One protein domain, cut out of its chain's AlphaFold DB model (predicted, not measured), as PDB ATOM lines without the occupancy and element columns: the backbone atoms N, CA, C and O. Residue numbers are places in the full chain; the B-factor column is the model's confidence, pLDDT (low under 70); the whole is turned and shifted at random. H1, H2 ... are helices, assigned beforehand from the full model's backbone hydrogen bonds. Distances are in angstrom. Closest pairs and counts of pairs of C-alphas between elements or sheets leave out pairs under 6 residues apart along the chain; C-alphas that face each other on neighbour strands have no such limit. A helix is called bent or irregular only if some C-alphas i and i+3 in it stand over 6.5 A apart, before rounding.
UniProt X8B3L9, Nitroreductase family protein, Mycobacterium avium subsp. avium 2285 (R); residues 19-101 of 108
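What this domain is: This is residues 19 to 101 of the 108 residues of the protein "Nitroreductase family protein" of Mycobacterium avium subsp. avium 2285 (R) (UniProt X8B3L9). The model is an open, loose frame: the long helix H2 bends partway, its second arm H2b and the helix H3 fold back on each other as a hairpin at one end, and H1 lies by itself at the other end, across an empty middle. A long link, residues 39 to 57, joins H1 to H2, and within it residues 41 to 47 stick out as a free loop. The printed part has 83 residues with three named helices, in the order H1, H2, H3, and no named strand; the class is all helix. The whole is loose, with a radius of gyration of the C-alphas of 16.9 A, and the C-alphas span 42 by 33 by 22 A along their three main axes.

How they stand to each other: H2, residues 58 to 82, was assigned as one helix by its hydrogen bonds but is bent, with C-alphas 71 and 74 standing 7.0 A apart. Its arms H2a, residues 58 to 71, and H2b, residues 74 to 82, stand at a steep tilt of 48 degrees. H2b and H3, residues 86 to 99, touch and form a helical hairpin; they run opposite ways at a shallow tilt of 14 degrees. Their closest C-alphas are those of Ala 80 and Arg 89, 4.6 A apart. H2a and H3 only just touch, with 3 pairs of C-alphas within 8 A, through residues 65 to 69 of H2a and residue 99 of H3. Their closest C-alphas are those of Arg 69 and Thr 99, 4.9 A apart, and they run opposite ways at a steep tilt of 43 degrees. H1, residues 28 to 38, is apart from H2a, H2b and H3. Every O i to N i+4 pair is within hydrogen-bond range in H1 and H2b, against 9 of 10 in H2a and 8 of 10 in H3.

Where its parts are: H2a begins at C-alpha 58, at (-30.637, 4.825, 8.159), and is 20.4 A long from first to last C-alpha; H2b is 12.3 A long. H3 is 20.6 A long and ends at C-alpha 99, at (-27.274, 10.841, -6.262). H1 begins at C-alpha 28, at (-18.009, 6.635, 15.427), and is 15.3 A long.

The domain as a whole: The two C-alphas farthest apart are those of Ser 45 and Asp 81, at 44.0 A. The C-alphas of Arg 19 and Thr 101, the first and last printed residues, are 11.0 A apart. The printed part has no cut. The link from H1 to H2 is long, 19 residues, and the link from H2 to H3 is tight, 3 residues. The mean pLDDT of the printed part is 95.7, and no printed residue is under 70.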
ATOM      1  N   ARG A  19     -15.954   5.106  -6.498       90.12
ATOM      2  CA  ARG A  19     -15.135   4.017  -5.917       90.12
ATOM      3  C   ARG A  19     -15.340   3.859  -4.408       90.12
ATOM      4  O   ARG A  19     -14.441   3.418  -3.707       90.12
ATOM      5  N   LEU A  20     -16.489   4.297  -3.907       91.62
ATOM      6  CA  LEU A  20     -16.819   4.179  -2.493       91.62
ATOM      7  C   LEU A  20     -17.177   2.726  -2.178       91.62
ATOM      8  O   LEU A  20     -18.022   2.142  -2.857       91.62
ATOM      9  N   ASP A  21     -16.561   2.167  -1.140       93.00
ATOM     10  CA  ASP A  21     -17.018   0.919  -0.536       93.00
ATOM     11  C   ASP A  21     -18.188   1.228   0.402       93.00
ATOM     12  O   ASP A  21     -18.009   1.714   1.515       93.00
ATOM     13  N   LEU A  22     -19.403   0.980  -0.083       92.75
ATOM     14  CA  LEU A  22     -20.643   1.245   0.653       92.75
ATOM     15  C   LEU A  22     -20.981   0.135   1.664       92.75
ATOM     16  O   LEU A  22     -21.938   0.266   2.424       92.75
ATOM     17  N   SER A  23     -20.233  -0.975   1.650       90.81
ATOM     18  CA  SER A  23     -20.440  -2.097   2.568       90.81
ATOM     19  C   SER A  23     -19.688  -1.912   3.884       90.81
ATOM     20  O   SER A  23     -20.174  -2.344   4.931       90.81
ATOM     21  N   ARG A  24     -18.545  -1.217   3.841       93.50
ATOM     22  CA  ARG A  24     -17.721  -0.918   5.008       93.50
ATOM     23  C   ARG A  24     -18.367   0.176   5.870       93.50
ATOM     24  O   ARG A  24     -18.525   1.302   5.395       93.50
ATOM     25  N   PRO A  25     -18.716  -0.112   7.138       92.81
ATOM     26  CA  PRO A  25     -19.205   0.917   8.040       92.81
ATOM     27  C   PRO A  25     -18.092   1.893   8.435       92.81
ATOM     28  O   PRO A  25     -16.928   1.511   8.580       92.81
ATOM     29  N   VAL A  26     -18.470   3.150   8.651       94.31
ATOM     30  CA  VAL A  26     -17.610   4.157   9.279       94.31
ATOM     31  C   VAL A  26     -17.850   4.141  10.788       94.31
ATOM     32  O   VAL A  26     -18.979   4.355  11.234       94.31
ATOM     33  N   GLY A  27     -16.788   3.886  11.556       95.12
ATOM     34  CA  GLY A  27     -16.816   3.896  13.017       95.12
ATOM     35  C   GLY A  27     -17.042   5.295  13.590       95.12
ATOM     36  O   GLY A  27     -16.546   6.291  13.057       95.12
ATOM     37  N   ARG A  28     -17.788   5.379  14.696       95.25
ATOM     38  CA  ARG A  28     -18.009   6.635  15.427       95.25
ATOM     39  C   ARG A  28     -16.706   7.324  15.839       95.25
ATOM     40  O   ARG A  28     -16.625   8.545  15.763       95.25
ATOM     41  N   ASP A  29     -15.710   6.563  16.272       96.88
ATOM     42  CA  ASP A  29     -14.375   7.045  16.639       96.88
ATOM     43  C   ASP A  29     -13.687   7.768  15.473       96.88
ATOM     44  O   ASP A  29     -13.200   8.881  15.651       96.88
ATOM     45  N   VAL A  30     -13.758   7.201  14.266       96.69
ATOM     46  CA  VAL A  30     -13.233   7.825  13.043       96.69
ATOM     47  C   VAL A  30     -13.935   9.157  12.765       96.69
ATOM     48  O   VAL A  30     -13.277  10.154  12.479       96.69
ATOM     49  N   ILE A  31     -15.266   9.204  12.888       95.69
ATOM     50  CA  ILE A  31     -16.045  10.438  12.680       95.69
ATOM     51  C   ILE A  31     -15.634  11.514  13.693       95.69
ATOM     52  O   ILE A  31     -15.419  12.668  13.319       95.69
ATOM     53  N   LEU A  32     -15.523  11.144  14.971       97.06
ATOM     54  CA  LEU A  32     -15.145  12.071  16.035       97.06
ATOM     55  C   LEU A  32     -13.712  12.580  15.863       97.06
ATOM     56  O   LEU A  32     -13.470  13.766  16.079       97.06
ATOM     57  N   GLU A  33     -12.790  11.729  15.417       98.25
ATOM     58  CA  GLU A  33     -11.418  12.125  15.111       98.25
ATOM     59  C   GLU A  33     -11.363  13.124  13.944       98.25
ATOM     60  O   GLU A  33     -10.707  14.162  14.046       98.25
ATOM     61  N   CYS A  34     -12.130  12.890  12.872       97.00
ATOM     62  CA  CYS A  34     -12.250  13.850  11.773       97.00
ATOM     63  C   CYS A  34     -12.795  15.207  12.244       97.00
ATOM     64  O   CYS A  34     -12.262  16.247  11.861       97.00
ATOM     65  N   ILE A  35     -13.831  15.211  13.091       97.00
ATOM     66  CA  ILE A  35     -14.393  16.450  13.654       97.00
ATOM     67  C   ILE A  35     -13.357  17.151  14.542       97.00
ATOM     68  O   ILE A  35     -13.186  18.364  14.443       97.00
ATOM     69  N   ARG A  36     -12.619  16.402  15.371       97.19
ATOM     70  CA  ARG A  36     -11.555  16.938  16.232       97.19
ATOM     71  C   ARG A  36     -10.468  17.655  15.434       97.19
ATOM     72  O   ARG A  36     -10.040  18.737  15.835       97.19
ATOM     73  N   LEU A  37     -10.052  17.078  14.307       96.69
ATOM     74  CA  LEU A  37      -9.109  17.707  13.380       96.69
ATOM     75  C   LEU A  37      -9.722  18.933  12.691       96.69
ATOM     76  O   LEU A  37      -9.075  19.973  12.616       96.69
ATOM     77  N   ALA A  38     -10.976  18.849  12.240       95.31
ATOM     78  CA  ALA A  38     -11.657  19.964  11.583       95.31
ATOM     79  C   ALA A  38     -11.824  21.188  12.501       95.31
ATOM     80  O   ALA A  38     -11.739  22.318  12.029       95.31
ATOM     81  N   MET A  39     -11.983  20.985  13.814       95.50
ATOM     82  CA  MET A  39     -12.027  22.074  14.801       95.50
ATOM     83  C   MET A  39     -10.717  22.873  14.912       95.50
ATOM     84  O   MET A  39     -10.721  23.930  15.530       95.50
ATOM     85  N   GLN A  40      -9.610  22.411  14.318       95.44
ATOM     86  CA  GLN A  40      -8.365  23.190  14.244       95.44
ATOM     87  C   GLN A  40      -8.411  24.293  13.178       95.44
ATOM     88  O   GLN A  40      -7.515  25.136  13.132       95.44
ATOM     89  N   ALA A  41      -9.413  24.290  12.294       95.38
ATOM     90  CA  ALA A  41      -9.519  25.316  11.271       95.38
ATOM     91  C   ALA A  41      -9.802  26.699  11.907       95.38
ATOM     92  O   ALA A  41     -10.576  26.807  12.862       95.38
ATOM     93  N   PRO A  42      -9.172  27.775  11.403       96.38
ATOM     94  CA  PRO A  42      -9.307  29.100  11.991       96.38
ATOM     95  C   PRO A  42     -10.707  29.677  11.752       96.38
ATOM     96  O   PRO A  42     -11.300  29.498  10.689       96.38
ATOM     97  N   THR A  43     -11.207  30.439  12.727       96.31
ATOM     98  CA  THR A  43     -12.438  31.232  12.598       96.31
ATOM     99  C   THR A  43     -12.164  32.691  12.929       96.31
ATOM    100  O   THR A  43     -11.340  32.998  13.795       96.31
ATOM    101  N   ALA A  44     -12.845  33.605  12.234       96.31
ATOM    102  CA  ALA A  44     -12.748  35.030  12.529       96.31
ATOM    103  C   ALA A  44     -13.113  35.281  13.999       96.31
ATOM    104  O   ALA A  44     -14.105  34.746  14.497       96.31
ATOM    105  N   SER A  45     -12.279  36.051  14.702       96.88
ATOM    106  CA  SER A  45     -12.440  36.349  16.134       96.88
ATOM    107  C   SER A  45     -12.590  35.115  17.036       96.88
ATOM    108  O   SER A  45     -13.139  35.226  18.129       96.88
ATOM    109  N   ASN A  46     -12.123  33.942  16.593       94.44
ATOM    110  CA  ASN A  46     -12.325  32.670  17.287       94.44
ATOM    111  C   ASN A  46     -13.813  32.346  17.563       94.44
ATOM    112  O   ASN A  46     -14.137  31.735  18.580       94.44
ATOM    113  N   ALA A  47     -14.730  32.775  16.687       96.12
ATOM    114  CA  ALA A  47     -16.170  32.637  16.909       96.12
ATOM    115  C   ALA A  47     -16.644  31.176  17.025       96.12
ATOM    116  O   ALA A  47     -17.613  30.920  17.736       96.12
ATOM    117  N   GLN A  48     -15.972  30.235  16.342       93.94
ATOM    118  CA  GLN A  48     -16.298  28.798  16.370       93.94
ATOM    119  C   GLN A  48     -17.809  28.521  16.211       93.94
ATOM    120  O   GLN A  48     -18.395  27.669  16.881       93.94
ATOM    121  N   ASP A  49     -18.464  29.259  15.315       94.12
ATOM    122  CA  ASP A  49     -19.915  29.252  15.101       94.12
ATOM    123  C   ASP A  49     -20.422  28.009  14.348       94.12
ATOM    124  O   ASP A  49     -21.614  27.865  14.070       94.12
ATOM    125  N   TRP A  50     -19.534  27.057  14.071       94.31
ATOM    126  CA  TRP A  50     -19.854  25.816  13.386       94.31
ATOM    127  C   TRP A  50     -20.708  24.887  14.247       94.31
ATOM    128  O   TRP A  50     -20.654  24.858  15.483       94.31
ATOM    129  N   ARG A  51     -21.509  24.072  13.563       95.69
ATOM    130  CA  ARG A  51     -22.298  22.993  14.154       95.69
ATOM    131  C   ARG A  51     -22.077  21.733  13.335       95.69
ATOM    132  O   ARG A  51     -22.181  21.758  12.113       95.69
ATOM    133  N   TRP A  52     -21.801  20.632  14.025       95.75
ATOM    134  CA  TRP A  52     -21.624  19.321  13.414       95.75
ATOM    135  C   TRP A  52     -22.862  18.470  13.684       95.75
ATOM    136  O   TRP A  52     -23.210  18.231  14.838       95.75
ATOM    137  N   LEU A  53     -23.519  18.007  12.621       95.75
ATOM    138  CA  LEU A  53     -24.633  17.066  12.705       95.75
ATOM    139  C   LEU A  53     -24.204  15.729  12.101       95.75
ATOM    140  O   LEU A  53     -23.944  15.634  10.904       95.75
ATOM    141  N   VAL A  54     -24.151  14.688  12.931       95.19
ATOM    142  CA  VAL A  54     -23.809  13.328  12.497       95.19
ATOM    143  C   VAL A  54     -25.092  12.516  12.332       95.19
ATOM    144  O   VAL A  54     -25.822  12.304  13.298       95.19
ATOM    145  N   VAL A  55     -25.367  12.046  11.112       94.44
ATOM    146  CA  VAL A  55     -26.587  11.289  10.784       94.44
ATOM    147  C   VAL A  55     -26.278   9.792  10.660       94.44
ATOM    148  O   VAL A  55     -25.878   9.301   9.603       94.44
ATOM    149  N   THR A  56     -26.475   9.045  11.750       93.19
ATOM    150  CA  THR A  56     -26.262   7.582  11.798       93.19
ATOM    151  C   THR A  56     -27.538   6.758  11.618       93.19
ATOM    152  O   THR A  56     -27.455   5.569  11.311       93.19
ATOM    153  N   ASP A  57     -28.709   7.378  11.707       94.12
ATOM    154  CA  ASP A  57     -29.988   6.728  11.426       94.12
ATOM    155  C   ASP A  57     -30.169   6.473   9.919       94.12
ATOM    156  O   ASP A  57     -29.917   7.359   9.094       94.12
ATOM    157  N   ALA A  58     -30.553   5.247   9.556       93.50
ATOM    158  CA  ALA A  58     -30.637   4.825   8.159       93.50
ATOM    159  C   ALA A  58     -31.774   5.530   7.406       93.50
ATOM    160  O   ALA A  58     -31.557   5.987   6.282       93.50
ATOM    161  N   ASP A  59     -32.934   5.689   8.041       95.94
ATOM    162  CA  ASP A  59     -34.111   6.292   7.415       95.94
ATOM    163  C   ASP A  59     -33.899   7.789   7.180       95.94
ATOM    164  O   ASP A  59     -34.192   8.305   6.102       95.94
ATOM    165  N   LYS A  60     -33.271   8.492   8.131       96.50
ATOM    166  CA  LYS A  60     -32.871   9.896   7.945       96.50
ATOM    167  C   LYS A  60     -31.854  10.061   6.819       96.50
ATOM    168  O   LYS A  60     -31.985  10.995   6.029       96.50
ATOM    169  N   ARG A  61     -30.855   9.174   6.700       95.50
ATOM    170  CA  ARG A  61     -29.921   9.213   5.557       95.50
ATOM    171  C   ARG A  61     -30.641   8.975   4.234       95.50
ATOM    172  O   ARG A  61     -30.342   9.671   3.266       95.50
ATOM    173  N   ALA A  62     -31.577   8.027   4.193       95.94
ATOM    174  CA  ALA A  62     -32.376   7.752   3.004       95.94
ATOM    175  C   ALA A  62     -33.233   8.965   2.610       95.94
ATOM    176  O   ALA A  62     -33.213   9.366   1.450       95.94
ATOM    177  N   ALA A  63     -33.894   9.613   3.574       97.56
ATOM    178  CA  ALA A  63     -34.687  10.816   3.331       97.56
ATOM    179  C   ALA A  63     -33.835  11.985   2.802       97.56
ATOM    180  O   ALA A  63     -34.210  12.635   1.828       97.56
ATOM    181  N   ILE A  64     -32.657  12.228   3.391       97.06
ATOM    182  CA  ILE A  64     -31.716  13.250   2.900       97.06
ATOM    183  C   ILE A  64     -31.242  12.914   1.481       97.06
ATOM    184  O   ILE A  64     -31.150  13.803   0.633       97.06
ATOM    185  N   ALA A  65     -30.946  11.642   1.210       96.81
ATOM    186  CA  ALA A  65     -30.523  11.200  -0.111       96.81
ATOM    187  C   ALA A  65     -31.618  11.387  -1.167       96.81
ATOM    188  O   ALA A  65     -31.295  11.772  -2.288       96.81
ATOM    189  N   GLU A  66     -32.886  11.179  -0.811       97.81
ATOM    190  CA  GLU A  66     -34.008  11.421  -1.718       97.81
ATOM    191  C   GLU A  66     -34.135  12.906  -2.068       97.81
ATOM    192  O   GLU A  66     -34.179  13.246  -3.247       97.81
ATOM    193  N   VAL A  67     -34.072  13.804  -1.077       97.62
ATOM    194  CA  VAL A  67     -34.073  15.260  -1.325       97.62
ATOM    195  C   VAL A  67     -32.884  15.675  -2.199       97.62
ATOM    196  O   VAL A  67     -33.018  16.473  -3.125       97.62
ATOM    197  N   TYR A  68     -31.701  15.118  -1.932       96.88
ATOM    198  CA  TYR A  68     -30.516  15.383  -2.745       96.88
ATOM    199  C   TYR A  68     -30.711  14.919  -4.194       96.88
ATOM    200  O   TYR A  68     -30.368  15.639  -5.134       96.88
ATOM    201  N   ARG A  69     -31.273  13.723  -4.386       97.50
ATOM    202  CA  ARG A  69     -31.522  13.134  -5.703       97.50
ATOM    203  C   ARG A  69     -32.599  13.892  -6.475       97.50
ATOM    204  O   ARG A  69     -32.382  14.144  -7.658       97.50
ATOM    205  N   SER A  70     -33.691  14.297  -5.826       97.25
ATOM    206  CA  SER A  70     -34.823  14.979  -6.469       97.25
ATOM    207  C   SER A  70     -34.439  16.321  -7.096       97.25
ATOM    208  O   SER A  70     -35.083  16.769  -8.035       97.25
ATOM    209  N   ILE A  71     -33.387  16.962  -6.582       95.31
ATOM    210  CA  ILE A  71     -32.848  18.219  -7.117       95.31
ATOM    211  C   ILE A  71     -31.649  17.946  -8.033       95.31
ATOM    212  O   ILE A  71     -31.518  18.528  -9.110       95.31
ATOM    213  N   GLY A  72     -30.739  17.078  -7.592       95.75
ATOM    214  CA  GLY A  72     -29.431  16.909  -8.211       95.75
ATOM    215  C   GLY A  72     -29.423  16.049  -9.471       95.75
ATOM    216  O   GLY A  72     -28.577  16.290 -10.328       95.75
ATOM    217  N   ALA A  73     -30.314  15.058  -9.602       95.81
ATOM    218  CA  ALA A  73     -30.249  14.081 -10.693       95.81
ATOM    219  C   ALA A  73     -30.322  14.757 -12.073       95.81
ATOM    220  O   ALA A  73     -29.360  14.698 -12.842       95.81
ATOM    221  N   ASP A  74     -31.398  15.492 -12.343       96.44
ATOM    222  CA  ASP A  74     -31.608  16.118 -13.650       96.44
ATOM    223  C   ASP A  74     -30.578  17.214 -13.939       96.44
ATOM    224  O   ASP A  74     -30.021  17.287 -15.036       96.44
ATOM    225  N   TYR A  75     -30.279  18.052 -12.942       95.62
ATOM    226  CA  TYR A  75     -29.284  19.116 -13.078       95.62
ATOM    227  C   TYR A  75     -27.896  18.558 -13.426       95.62
ATOM    228  O   TYR A  75     -27.263  19.032 -14.370       95.62
ATOM    229  N   LEU A  76     -27.424  17.541 -12.698       97.56
ATOM    230  CA  LEU A  76     -26.089  16.976 -12.904       97.56
ATOM    231  C   LEU A  76     -25.986  16.200 -14.218       97.56
ATOM    232  O   LEU A  76     -24.925  16.234 -14.845       97.56
ATOM    233  N   ALA A  77     -27.063  15.535 -14.647       96.44
ATOM    234  CA  ALA A  77     -27.124  14.888 -15.955       96.44
ATOM    235  C   ALA A  77     -26.984  15.927 -17.077       96.44
ATOM    236  O   ALA A  77     -26.064  15.844 -17.890       96.44
ATOM    237  N   ARG A  78     -27.808  16.983 -17.046       97.25
ATOM    238  CA  ARG A  78     -27.756  18.070 -18.037       97.25
ATOM    239  C   ARG A  78     -26.404  18.782 -18.047       97.25
ATOM    240  O   ARG A  78     -25.878  19.072 -19.116       97.25
ATOM    241  N   ALA A  79     -25.828  19.044 -16.873       97.38
ATOM    242  CA  ALA A  79     -24.514  19.673 -16.761       97.38
ATOM    243  C   ALA A  79     -23.397  18.795 -17.356       97.38
ATOM    244  O   ALA A  79     -22.468  19.316 -17.972       97.38
ATOM    245  N   ALA A  80     -23.486  17.466 -17.218       96.75
ATOM    246  CA  ALA A  80     -22.547  16.551 -17.862       96.75
ATOM    247  C   ALA A  80     -22.669  16.587 -19.395       96.75
ATOM    248  O   ALA A  80     -21.646  16.665 -20.078       96.75
ATOM    249  N   ASP A  81     -23.894  16.579 -19.925       96.81
ATOM    250  CA  ASP A  81     -24.146  16.596 -21.371       96.81
ATOM    251  C   ASP A  81     -23.688  17.906 -22.026       96.81
ATOM    252  O   ASP A  81     -23.145  17.901 -23.130       96.81
ATOM    253  N   GLN A  82     -23.857  19.029 -21.324       97.44
ATOM    254  CA  GLN A  82     -23.481  20.360 -21.807       97.44
ATOM    255  C   GLN A  82     -21.990  20.681 -21.634       97.44
ATOM    256  O   GLN A  82     -21.500  21.643 -22.228       97.44
ATOM    257  N   ALA A  83     -21.252  19.907 -20.833       97.38
ATOM    258  CA  ALA A  83     -19.832  20.148 -20.613       97.38
ATOM    259  C   ALA A  83     -19.031  19.933 -21.907       97.38
ATOM    260  O   ALA A  83     -19.023  18.841 -22.489       97.38
ATOM    261  N   SER A  84     -18.319  20.979 -22.333       96.06
ATOM    262  CA  SER A  84     -17.510  20.979 -23.553       96.06
ATOM    263  C   SER A  84     -16.222  20.169 -23.398       96.06
ATOM    264  O   SER A  84     -15.846  19.443 -24.319       96.06
ATOM    265  N   ASP A  85     -15.570  20.229 -22.233       97.38
ATOM    266  CA  ASP A  85     -14.331  19.500 -21.984       97.38
ATOM    267  C   ASP A  85     -14.562  18.122 -21.308       97.38
ATOM    268  O   ASP A  85     -15.450  17.953 -20.457       97.38
ATOM    269  N   PRO A  86     -13.745  17.100 -21.637       97.06
ATOM    270  CA  PRO A  86     -13.908  15.754 -21.083       97.06
ATOM    271  C   PRO A  86     -13.665  15.641 -19.571       97.06
ATOM    272  O   PRO A  86     -14.100  14.669 -18.945       97.06
ATOM    273  N   GLN A  87     -12.915  16.559 -18.960       95.19
ATOM    274  CA  GLN A  87     -12.642  16.511 -17.526       95.19
ATOM    275  C   GLN A  87     -13.875  16.947 -16.738       95.19
ATOM    276  O   GLN A  87     -14.338  16.183 -15.887       95.19
ATOM    277  N   THR A  88     -14.455  18.096 -17.062       96.62
ATOM    278  CA  THR A  88     -15.672  18.614 -16.429       96.62
ATOM    279  C   THR A  88     -16.838  17.650 -16.619       96.62
ATOM    280  O   THR A  88     -17.519  17.310 -15.649       96.62
ATOM    281  N   ARG A  89     -16.994  17.073 -17.820       97.38
ATOM    282  CA  ARG A  89     -17.993  16.019 -18.063       97.38
ATOM    283  C   ARG A  89     -17.846  14.848 -17.091       97.38
ATOM    284  O   ARG A  89     -18.829  14.384 -16.514       97.38
ATOM    285  N   ARG A  90     -16.614  14.374 -16.857       95.44
ATOM    286  CA  ARG A  90     -16.344  13.292 -15.893       95.44
ATOM    287  C   ARG A  90     -16.657  13.705 -14.457       95.44
ATOM    288  O   ARG A  90     -17.134  12.860 -13.694       95.44
ATOM    289  N   VAL A  91     -16.419  14.963 -14.083       95.94
ATOM    290  CA  VAL A  91     -16.765  15.496 -12.757       95.94
ATOM    291  C   VAL A  91     -18.277  15.457 -12.541       95.94
ATOM    292  O   VAL A  91     -18.706  14.877 -11.537       95.94
ATOM    293  N   TYR A  92     -19.072  15.981 -13.478       97.25
ATOM    294  CA  TYR A  92     -20.536  15.965 -13.379       97.25
ATOM    295  C   TYR A  92     -21.104  14.550 -13.436       97.25
ATOM    296  O   TYR A  92     -21.887  14.185 -12.568       97.25
ATOM    297  N   ALA A  93     -20.623  13.692 -14.339       95.88
ATOM    298  CA  ALA A  93     -21.049  12.291 -14.384       95.88
ATOM    299  C   ALA A  93     -20.696  11.520 -13.092       95.88
ATOM    300  O   ALA A  93     -21.392  10.591 -12.683       95.88
ATOM    301  N   SER A  94     -19.587  11.877 -12.436       95.94
ATOM    302  CA  SER A  94     -19.211  11.337 -11.125       95.94
ATOM    303  C   SER A  94     -20.105  11.864 -10.005       95.94
ATOM    304  O   SER A  94     -20.472  11.100  -9.116       95.94
ATOM    305  N   ALA A  95     -20.480  13.145 -10.049       96.19
ATOM    306  CA  ALA A  95     -21.437  13.735  -9.120       96.19
ATOM    307  C   ALA A  95     -22.838  13.135  -9.283       96.19
ATOM    308  O   ALA A  95     -23.435  12.745  -8.286       96.19
ATOM    309  N   HIS A  96     -23.313  12.959 -10.518       96.50
ATOM    310  CA  HIS A  96     -24.582  12.294 -10.799       96.50
ATOM    311  C   HIS A  96     -24.614  10.895 -10.180       96.50
ATOM    312  O   HIS A  96     -25.554  10.560  -9.483       96.50
ATOM    313  N   ARG A  97     -23.553  10.088 -10.320       94.94
ATOM    314  CA  ARG A  97     -23.511   8.751  -9.695       94.94
ATOM    315  C   ARG A  97     -23.714   8.778  -8.172       94.94
ATOM    316  O   ARG A  97     -24.219   7.805  -7.621       94.94
ATOM    317  N   LEU A  98     -23.311   9.851  -7.491       95.50
ATOM    318  CA  LEU A  98     -23.506   9.968  -6.048       95.50
ATOM    319  C   LEU A  98     -24.991  10.089  -5.678       95.50
ATOM    320  O   LEU A  98     -25.369   9.582  -4.623       95.50
ATOM    321  N   THR A  99     -25.829  10.694  -6.530       96.31
ATOM    322  CA  THR A  99     -27.274  10.841  -6.262       96.31
ATOM    323  C   THR A  99     -27.949   9.477  -6.079       96.31
ATOM    324  O   THR A  99     -28.837   9.343  -5.243       96.31
ATOM    325  N   ASP A 100     -27.467   8.440  -6.770       94.19
ATOM    326  CA  ASP A 100     -28.010   7.076  -6.703       94.19
ATOM    327  C   ASP A 100     -27.550   6.279  -5.467       94.19
ATOM    328  O   ASP A 100     -28.127   5.237  -5.121       94.19
ATOM    329  N   THR A 101     -26.462   6.711  -4.822       94.88
ATOM    330  CA  THR A 101     -25.789   5.929  -3.772       94.88
ATOM    331  C   THR A 101     -25.670   6.634  -2.428       94.88
ATOM    332  O   THR A 101     -25.316   5.971  -1.457       94.88
TER     333      THR A 101